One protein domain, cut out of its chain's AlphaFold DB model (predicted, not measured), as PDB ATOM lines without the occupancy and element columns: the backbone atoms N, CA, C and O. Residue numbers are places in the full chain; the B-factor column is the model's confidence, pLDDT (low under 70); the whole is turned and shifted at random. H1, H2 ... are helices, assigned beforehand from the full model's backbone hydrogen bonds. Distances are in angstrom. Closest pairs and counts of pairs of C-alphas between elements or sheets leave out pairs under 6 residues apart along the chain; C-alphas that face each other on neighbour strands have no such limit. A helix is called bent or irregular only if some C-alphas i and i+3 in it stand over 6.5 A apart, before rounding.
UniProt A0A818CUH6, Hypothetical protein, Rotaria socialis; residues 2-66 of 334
ATOM      1  N   ASN A   2     -27.573 -21.608 -10.640       62.28
ATOM      2  CA  ASN A   2     -28.928 -21.464 -11.176       62.28
ATOM      3  C   ASN A   2     -29.020 -20.161 -11.980       62.28
ATOM      4  O   ASN A   2     -28.333 -19.193 -11.654       62.28
ATOM      5  N   ASP A   3     -29.870 -20.106 -13.005       59.59
ATOM      6  CA  ASP A   3     -30.010 -18.916 -13.862       59.59
ATOM      7  C   ASP A   3     -30.379 -17.647 -13.071       59.59
ATOM      8  O   ASP A   3     -29.987 -16.536 -13.427       59.59
ATOM      9  N   ILE A   4     -31.024 -17.824 -11.915       57.44
ATOM     10  CA  ILE A   4     -31.325 -16.763 -10.947       57.44
ATOM     11  C   ILE A   4     -30.043 -16.144 -10.360       57.44
ATOM     12  O   ILE A   4     -29.958 -14.920 -10.226       57.44
ATOM     13  N   ASP A   5     -29.023 -16.955 -10.068       56.03
ATOM     14  CA  ASP A   5     -27.744 -16.481  -9.525       56.03
ATOM     15  C   ASP A   5     -26.983 -15.646 -10.567       56.03
ATOM     16  O   ASP A   5     -26.349 -14.644 -10.228       56.03
ATOM     17  N   ASN A   6     -27.096 -16.006 -11.852       61.22
ATOM     18  CA  ASN A   6     -26.474 -15.275 -12.961       61.22
ATOM     19  C   ASN A   6     -27.125 -13.910 -13.207       61.22
ATOM     20  O   ASN A   6     -26.417 -12.935 -13.486       61.22
ATOM     21  N   ILE A   7     -28.453 -13.815 -13.077       68.00
ATOM     22  CA  ILE A   7     -29.169 -12.537 -13.191       68.00
ATOM     23  C   ILE A   7     -28.757 -11.619 -12.041       68.00
ATOM     24  O   ILE A   7     -28.312 -10.499 -12.301       68.00
ATOM     25  N   TYR A   8     -28.796 -12.113 -10.797       66.75
ATOM     26  CA  TYR A   8     -28.387 -11.343  -9.618       66.75
ATOM     27  C   TYR A   8     -26.962 -10.805  -9.750       66.75
ATOM     28  O   TYR A   8     -26.725  -9.610  -9.538       66.75
ATOM     29  N   PHE A   9     -26.027 -11.662 -10.163       65.94
ATOM     30  CA  PHE A   9     -24.624 -11.295 -10.331       65.94
ATOM     31  C   PHE A   9     -24.423 -10.238 -11.429       65.94
ATOM     32  O   PHE A   9     -23.683  -9.271 -11.232       65.94
ATOM     33  N   SER A  10     -25.146 -10.352 -12.546       65.62
ATOM     34  CA  SER A  10     -25.069  -9.400 -13.663       65.62
ATOM     35  C   SER A  10     -25.619  -8.017 -13.291       65.62
ATOM     36  O   SER A  10     -24.990  -7.000 -13.594       65.62
ATOM     37  N   THR A  11     -26.738  -7.953 -12.560       73.25
ATOM     38  CA  THR A  11     -27.261  -6.680 -12.033       73.25
ATOM     39  C   THR A  11     -26.323  -6.037 -11.014       73.25
ATOM     40  O   THR A  11     -26.141  -4.819 -11.039       73.25
ATOM     41  N   LEU A  12     -25.677  -6.832 -10.154       74.44
ATOM     42  CA  LEU A  12     -24.739  -6.314  -9.154       74.44
ATOM     43  C   LEU A  12     -23.506  -5.669  -9.811       74.44
ATOM     44  O   LEU A  12     -23.038  -4.616  -9.370       74.44
ATOM     45  N   ILE A  13     -23.006  -6.274 -10.892       73.00
ATOM     46  CA  ILE A  13     -21.889  -5.740 -11.683       73.00
ATOM     47  C   ILE A  13     -22.282  -4.427 -12.363       73.00
ATOM     48  O   ILE A  13     -21.515  -3.466 -12.306       73.00
ATOM     49  N   LEU A  14     -23.477  -4.353 -12.956       75.12
ATOM     50  CA  LEU A  14     -23.946  -3.141 -13.631       75.12
ATOM     51  C   LEU A  14     -24.099  -1.965 -12.651       75.12
ATOM     52  O   LEU A  14     -23.660  -0.853 -12.944       75.12
ATOM     53  N   ILE A  15     -24.643  -2.218 -11.457       75.69
ATOM     54  CA  ILE A  15     -24.770  -1.208 -10.393       75.69
ATOM     55  C   ILE A  15     -23.387  -0.714  -9.939       75.69
ATOM     56  O   ILE A  15     -23.179   0.490  -9.772       75.69
ATOM     57  N   ASN A  16     -22.418  -1.621  -9.785       69.12
ATOM     58  CA  ASN A  16     -21.052  -1.251  -9.413       69.12
ATOM     59  C   ASN A  16     -20.333  -0.465 -10.518       69.12
ATOM     60  O   ASN A  16     -19.640   0.504 -10.211       69.12
ATOM     61  N   ALA A  17     -20.538  -0.808 -11.790       65.25
ATOM     62  CA  ALA A  17     -19.963  -0.079 -12.919       65.25
ATOM     63  C   ALA A  17     -20.514   1.357 -13.022       65.25
ATOM     64  O   ALA A  17     -19.750   2.307 -13.205       65.25
ATOM     65  N   ILE A  18     -21.825   1.536 -12.819       68.56
ATOM     66  CA  ILE A  18     -22.467   2.862 -12.802       68.56
ATOM     67  C   ILE A  18     -21.956   3.705 -11.623       68.56
ATOM     68  O   ILE A  18     -21.707   4.903 -11.774       68.56
ATOM     69  N   ASN A  19     -21.749   3.092 -10.455       60.38
ATOM     70  CA  ASN A  19     -21.195   3.790  -9.294       60.38
ATOM     71  C   ASN A  19     -19.728   4.207  -9.497       60.38
ATOM     72  O   ASN A  19     -19.354   5.300  -9.075       60.38
ATOM     73  N   MET A  20     -18.914   3.382 -10.162       61.69
ATOM     74  CA  MET A  20     -17.491   3.668 -10.392       61.69
ATOM     75  C   MET A  20     -17.264   4.723 -11.482       61.69
ATOM     76  O   MET A  20     -16.401   5.583 -11.315       61.69
ATOM     77  N   ASN A  21     -18.071   4.737 -12.547       56.88
ATOM     78  CA  ASN A  21     -17.952   5.758 -13.598       56.88
ATOM     79  C   ASN A  21     -18.347   7.162 -13.115       56.88
ATOM     80  O   ASN A  21     -17.759   8.148 -13.552       56.88
ATOM     81  N   ASN A  22     -19.277   7.265 -12.164       55.50
ATOM     82  CA  ASN A  22     -19.659   8.553 -11.581       55.50
ATOM     83  C   ASN A  22     -18.629   9.101 -10.574       55.50
ATOM     84  O   ASN A  22     -18.654  10.288 -10.264       55.50
ATOM     85  N   LEU A  23     -17.716   8.264 -10.065       54.91
ATOM     86  CA  LEU A  23     -16.696   8.658  -9.082       54.91
ATOM     87  C   LEU A  23     -15.451   9.308  -9.704       54.91
ATOM     88  O   LEU A  23     -14.688   9.951  -8.987       54.91
ATOM     89  N   LEU A  24     -15.232   9.163 -11.013       56.69
ATOM     90  CA  LEU A  24     -13.992   9.592 -11.674       56.69
ATOM     91  C   LEU A  24     -13.988  11.048 -12.165       56.69
ATOM     92  O   LEU A  24     -12.978  11.490 -12.708       56.69
ATOM     93  N   PHE A  25     -15.070  11.807 -11.974       54.06
ATOM     94  CA  PHE A  25     -15.264  13.066 -12.701       54.06
ATOM     95  C   PHE A  25     -15.782  14.241 -11.867       54.06
ATOM     96  O   PHE A  25     -16.648  14.955 -12.351       54.06
ATOM     97  N   LEU A  26     -15.295  14.499 -10.643       50.34
ATOM     98  CA  LEU A  26     -15.709  15.724  -9.932       50.34
ATOM     99  C   LEU A  26     -14.599  16.425  -9.140       50.34
ATOM    100  O   LEU A  26     -13.888  15.826  -8.333       50.34
ATOM    101  N   SER A  27     -14.496  17.734  -9.390       55.50
ATOM    102  CA  SER A  27     -13.682  18.693  -8.641       55.50
ATOM    103  C   SER A  27     -14.418  19.153  -7.371       55.50
ATOM    104  O   SER A  27     -15.628  18.972  -7.238       55.50
ATOM    105  N   GLN A  28     -13.696  19.740  -6.412       53.31
ATOM    106  CA  GLN A  28     -14.158  19.966  -5.032       53.31
ATOM    107  C   GLN A  28     -15.444  20.806  -4.860       53.31
ATOM    108  O   GLN A  28     -16.084  20.681  -3.813       53.31
ATOM    109  N   GLU A  29     -15.864  21.603  -5.848       55.50
ATOM    110  CA  GLU A  29     -17.101  22.405  -5.789       55.50
ATOM    111  C   GLU A  29     -18.377  21.544  -5.974       55.50
ATOM    112  O   GLU A  29     -19.452  21.879  -5.470       55.50
ATOM    113  N   ASP A  30     -18.255  20.373  -6.608       61.81
ATOM    114  CA  ASP A  30     -19.384  19.509  -6.978       61.81
ATOM    115  C   ASP A  30     -19.807  18.517  -5.882       61.81
ATOM    116  O   ASP A  30     -20.815  17.819  -6.013       61.81
ATOM    117  N   ASN A  31     -19.096  18.468  -4.752       75.62
ATOM    118  CA  ASN A  31     -19.314  17.452  -3.715       75.62
ATOM    119  C   ASN A  31     -20.733  17.464  -3.114       75.62
ATOM    120  O   ASN A  31     -21.274  16.409  -2.779       75.62
ATOM    121  N   LYS A  32     -21.386  18.631  -3.002       79.31
ATOM    122  CA  LYS A  32     -22.773  18.704  -2.494       79.31
ATOM    123  C   LYS A  32     -23.801  18.200  -3.509       79.31
ATOM    124  O   LYS A  32     -24.768  17.550  -3.111       79.31
ATOM    125  N   GLN A  33     -23.609  18.495  -4.795       79.12
ATOM    126  CA  GLN A  33     -24.488  17.991  -5.856       79.12
ATOM    127  C   GLN A  33     -24.264  16.494  -6.076       79.12
ATOM    128  O   GLN A  33     -25.232  15.749  -6.228       79.12
ATOM    129  N   PHE A  34     -23.018  16.034  -5.971       82.31
ATOM    130  CA  PHE A  34     -22.669  14.620  -6.031       82.31
ATOM    131  C   PHE A  34     -23.329  13.805  -4.922       82.31
ATOM    132  O   PHE A  34     -23.980  12.803  -5.201       82.31
ATOM    133  N   GLU A  35     -23.250  14.259  -3.669       84.00
ATOM    134  CA  GLU A  35     -23.905  13.577  -2.547       84.00
ATOM    135  C   GLU A  35     -25.434  13.534  -2.707       84.00
ATOM    136  O   GLU A  35     -26.081  12.547  -2.346       84.00
ATOM    137  N   LYS A  36     -26.034  14.569  -3.310       85.88
ATOM    138  CA  LYS A  36     -27.466  14.569  -3.640       85.88
ATOM    139  C   LYS A  36     -27.792  13.561  -4.749       85.88
ATOM    140  O   LYS A  36     -28.724  12.774  -4.589       85.88
ATOM    141  N   MET A  37     -27.013  13.543  -5.830       82.12
ATOM    142  CA  MET A  37     -27.174  12.607  -6.952       82.12
ATOM    143  C   MET A  37     -26.950  11.155  -6.525       82.12
ATOM    144  O   MET A  37     -27.720  10.278  -6.908       82.12
ATOM    145  N   LYS A  38     -25.969  10.898  -5.656       85.12
ATOM    146  CA  LYS A  38     -25.691   9.576  -5.084       85.12
ATOM    147  C   LYS A  38     -26.875   9.051  -4.274       85.12
ATOM    148  O   LYS A  38     -27.282   7.907  -4.459       85.12
ATOM    149  N   LYS A  39     -27.481   9.892  -3.429       88.69
ATOM    150  CA  LYS A  39     -28.686   9.521  -2.664       88.69
ATOM    151  C   LYS A  39     -29.870   9.209  -3.578       88.69
ATOM    152  O   LYS A  39     -30.546   8.210  -3.354       88.69
ATOM    153  N   ILE A  40     -30.096  10.020  -4.613       88.44
ATOM    154  CA  ILE A  40     -31.172   9.784  -5.588       88.44
ATOM    155  C   ILE A  40     -30.918   8.487  -6.366       88.44
ATOM    156  O   ILE A  40     -31.824   7.669  -6.480       88.44
ATOM    157  N   SER A  41     -29.689   8.266  -6.835       87.31
ATOM    158  CA  SER A  41     -29.303   7.056  -7.569       87.31
ATOM    159  C   SER A  41     -29.543   5.790  -6.742       87.31
ATOM    160  O   SER A  41     -30.199   4.866  -7.216       87.31
ATOM    161  N   ILE A  42     -29.123   5.777  -5.470       89.19
ATOM    162  CA  ILE A  42     -29.368   4.642  -4.566       89.19
ATOM    163  C   ILE A  42     -30.870   4.388  -4.403       89.19
ATOM    164  O   ILE A  42     -31.302   3.243  -4.502       89.19
ATOM    165  N   ILE A  43     -31.675   5.437  -4.195       90.94
ATOM    166  CA  ILE A  43     -33.132   5.293  -4.060       90.94
ATOM    167  C   ILE A  43     -33.729   4.690  -5.334       90.94
ATOM    168  O   ILE A  43     -34.478   3.724  -5.239       90.94
ATOM    169  N   VAL A  44     -33.371   5.207  -6.512       89.44
ATOM    170  CA  VAL A  44     -33.886   4.721  -7.803       89.44
ATOM    171  C   VAL A  44     -33.490   3.261  -8.043       89.44
ATOM    172  O   VAL A  44     -34.346   2.453  -8.397       89.44
ATOM    173  N   VAL A  45     -32.233   2.893  -7.790       89.06
ATOM    174  CA  VAL A  45     -31.743   1.514  -7.965       89.06
ATOM    175  C   VAL A  45     -32.436   0.540  -7.011       89.06
ATOM    176  O   VAL A  45     -32.827  -0.554  -7.428       89.06
ATOM    177  N   VAL A  46     -32.634   0.929  -5.747       91.75
ATOM    178  CA  VAL A  46     -33.371   0.110  -4.775       91.75
ATOM    179  C   VAL A  46     -34.827  -0.044  -5.211       91.75
ATOM    180  O   VAL A  46     -35.355  -1.152  -5.183       91.75
ATOM    181  N   TRP A  47     -35.465   1.031  -5.671       92.44
ATOM    182  CA  TRP A  47     -36.866   0.999  -6.093       92.44
ATOM    183  C   TRP A  47     -37.085   0.118  -7.327       92.44
ATOM    184  O   TRP A  47     -37.997  -0.708  -7.336       92.44
ATOM    185  N   ILE A  48     -36.212   0.232  -8.334       89.75
ATOM    186  CA  ILE A  48     -36.246  -0.618  -9.533       89.75
ATOM    187  C   ILE A  48     -36.009  -2.084  -9.156       89.75
ATOM    188  O   ILE A  48     -36.737  -2.954  -9.630       89.75
ATOM    189  N   SER A  49     -35.052  -2.365  -8.266       90.12
ATOM    190  CA  SER A  49     -34.783  -3.730  -7.791       90.12
ATOM    191  C   SER A  49     -35.985  -4.334  -7.058       90.12
ATOM    192  O   SER A  49     -36.357  -5.474  -7.320       90.12
ATOM    193  N   VAL A  50     -36.637  -3.570  -6.173       92.75
ATOM    194  CA  VAL A  50     -37.844  -4.021  -5.457       92.75
ATOM    195  C   VAL A  50     -38.990  -4.286  -6.432       92.75
ATOM    196  O   VAL A  50     -39.658  -5.313  -6.319       92.75
ATOM    197  N   LEU A  51     -39.196  -3.404  -7.414       90.50
ATOM    198  CA  LEU A  51     -40.223  -3.585  -8.437       90.50
ATOM    199  C   LEU A  51     -39.952  -4.834  -9.289       90.50
ATOM    200  O   LEU A  51     -40.870  -5.611  -9.538       90.50
ATOM    201  N   ALA A  52     -38.697  -5.054  -9.686       89.44
ATOM    202  CA  ALA A  52     -38.287  -6.231 -10.445       89.44
ATOM    203  C   ALA A  52     -38.528  -7.524  -9.654       89.44
ATOM    204  O   ALA A  52     -39.136  -8.448 -10.182       89.44
ATOM    205  N   ILE A  53     -38.143  -7.572  -8.372       90.19
ATOM    206  CA  ILE A  53     -38.416  -8.726  -7.498       90.19
ATOM    207  C   ILE A  53     -39.923  -8.969  -7.381       90.19
ATOM    208  O   ILE A  53     -40.373 -10.112  -7.455       90.19
ATOM    209  N   HIS A  54     -40.715  -7.908  -7.216       87.81
ATOM    210  CA  HIS A  54     -42.156  -8.057  -7.064       87.81
ATOM    211  C   HIS A  54     -42.813  -8.604  -8.338       87.81
ATOM    212  O   HIS A  54     -43.636  -9.515  -8.245       87.81
ATOM    213  N   LEU A  55     -42.402  -8.106  -9.509       87.25
ATOM    214  CA  LEU A  55     -42.859  -8.598 -10.809       87.25
ATOM    215  C   LEU A  55     -42.437 -10.049 -11.047       87.25
ATOM    216  O   LEU A  55     -43.276 -10.849 -11.455       87.25
ATOM    217  N   SER A  56     -41.190 -10.411 -10.736       86.00
ATOM    218  CA  SER A  56     -40.710 -11.792 -10.846       86.00
ATOM    219  C   SER A  56     -41.509 -12.742  -9.954       86.00
ATOM    220  O   SER A  56     -41.934 -13.793 -10.419       86.00
ATOM    221  N   ASN A  57     -41.802 -12.359  -8.709       82.56
ATOM    222  CA  ASN A  57     -42.616 -13.186  -7.812       82.56
ATOM    223  C   ASN A  57     -44.058 -13.341  -8.316       82.56
ATOM    224  O   ASN A  57     -44.621 -14.428  -8.229       82.56
ATOM    225  N   SER A  58     -44.653 -12.279  -8.869       82.00
ATOM    226  CA  SER A  58     -45.982 -12.361  -9.487       82.00
ATOM    227  C   SER A  58     -45.997 -13.198 -10.767       82.00
ATOM    228  O   SER A  58     -47.026 -13.787 -11.081       82.00
ATOM    229  N   LEU A  59     -44.887 -13.240 -11.507       73.62
ATOM    230  CA  LEU A  59     -44.734 -14.087 -12.690       73.62
ATOM    231  C   LEU A  59     -44.575 -15.559 -12.304       73.62
ATOM    232  O   LEU A  59     -45.248 -16.392 -12.896       73.62
ATOM    233  N   VAL A  60     -43.774 -15.872 -11.280       79.94
ATOM    234  CA  VAL A  60     -43.633 -17.245 -10.760       79.94
ATOM    235  C   VAL A  60     -44.969 -17.767 -10.227       79.94
ATOM    236  O   VAL A  60     -45.385 -18.855 -10.600       79.94
ATOM    237  N   GLN A  61     -45.701 -16.959  -9.453       74.56
ATOM    238  CA  GLN A  61     -47.037 -17.337  -8.971       74.56
ATOM    239  C   GLN A  61     -48.047 -17.575 -10.100       74.56
ATOM    240  O   GLN A  61     -48.949 -18.384  -9.936       74.56
ATOM    241  N   ALA A  62     -47.918 -16.868 -11.225       69.69
ATOM    242  CA  ALA A  62     -48.785 -17.074 -12.383       69.69
ATOM    243  C   ALA A  62     -48.374 -18.298 -13.220       69.69
ATOM    244  O   ALA A  62     -49.229 -18.906 -13.851       69.69
ATOM    245  N   ALA A  63     -47.085 -18.651 -13.229       68.62
ATOM    246  CA  ALA A  63     -46.574 -19.821 -13.938       68.62
ATOM    247  C   ALA A  63     -46.927 -21.137 -13.225       68.62
ATOM    248  O   ALA A  63     -47.199 -22.126 -13.893       68.62
ATOM    249  N   ASP A  64     -47.008 -21.141 -11.889       67.81
ATOM    250  CA  ASP A  64     -47.432 -22.322 -11.118       67.81
ATOM    251  C   ASP A  64     -48.911 -22.715 -11.362       67.81
ATOM    252  O   ASP A  64     -49.330 -23.805 -10.972       67.81
ATOM    253  N   GLU A  65     -49.714 -21.857 -12.008       67.50
ATOM    254  CA  GLU A  65     -51.128 -22.125 -12.326       67.50
ATOM    255  C   GLU A  65     -51.366 -22.651 -13.757       67.50
ATOM    256  O   GLU A  65     -52.447 -23.176 -14.028       67.50
ATOM    257  N   GLU A  66     -50.389 -22.566 -14.669       56.91
ATOM    258  CA  GLU A  66     -50.520 -23.070 -16.044       56.91
ATOM    259  C   GLU A  66     -49.294 -23.933 -16.426       56.91
ATOM    260  O   GLU A  66     -48.211 -23.416 -16.689       56.91
TER     261      GLU A  66
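AT A GLANCE: This is residues 2 to 66 of the 334 residues of the protein "Hypothetical protein" of Rotaria socialis (UniProt A0A818CUH6). What shape does the printed part make? Two long helices, H1 and then the longer H2, run side by side in opposite ways as a rod, loosely paired and joined by a tight link; residues 50 to 66, of which 50 to 63 belong to H2, stick out. What is it made of? The printed part has 65 residues with two named helices, H1 then H2, and no named strand; its class is all helix. How spread out is it? It is only just extended, close to loose, with a radius of gyration of the C-alphas of 16.6 A and spans of 57 by 20 by 9 A.

HOW THE PARTS SIT: How do the helices stand to each other? H1, residues 3 to 23, and H2, residues 28 to 63, are close but not clearly touching, with 1 pair of C-alphas within 8 A: those of Ile 15 and Val 45, the closest, at 7.9 A. They run opposite ways at a shallow tilt of 13 degrees. How complete are their backbones? O i to N i+4 pairs are within hydrogen-bond range in 16 of 17 cases in H1 and 30 of 32 in H2.

IN THESE COORDINATES: Where does H1 lie? It runs 31.0 A from C-alpha 3 at (-30.010, -18.916, -13.862) to C-alpha 23. Where does H2 lie? It runs 52.1 A from C-alpha 28 to C-alpha 63 at (-46.574, -19.821, -13.938). Is H2 even along its length? It is irregular, with C-alphas 29 and 32 7.5 A apart, and has a kink of 32 degrees near residue 35.

THE WHOLE: How large is it? The two C-alphas farthest apart, those of Gln 28 and Glu 66, are 57.4 A apart. Is anything missing? The printed part has no cut, and the link from H1 to H2, 4 residues, is tight. Where is confidence low? The mean pLDDT of the printed part is 73.9; residues 2 to 10, 16 to 30 and 62 to 66 are under 70.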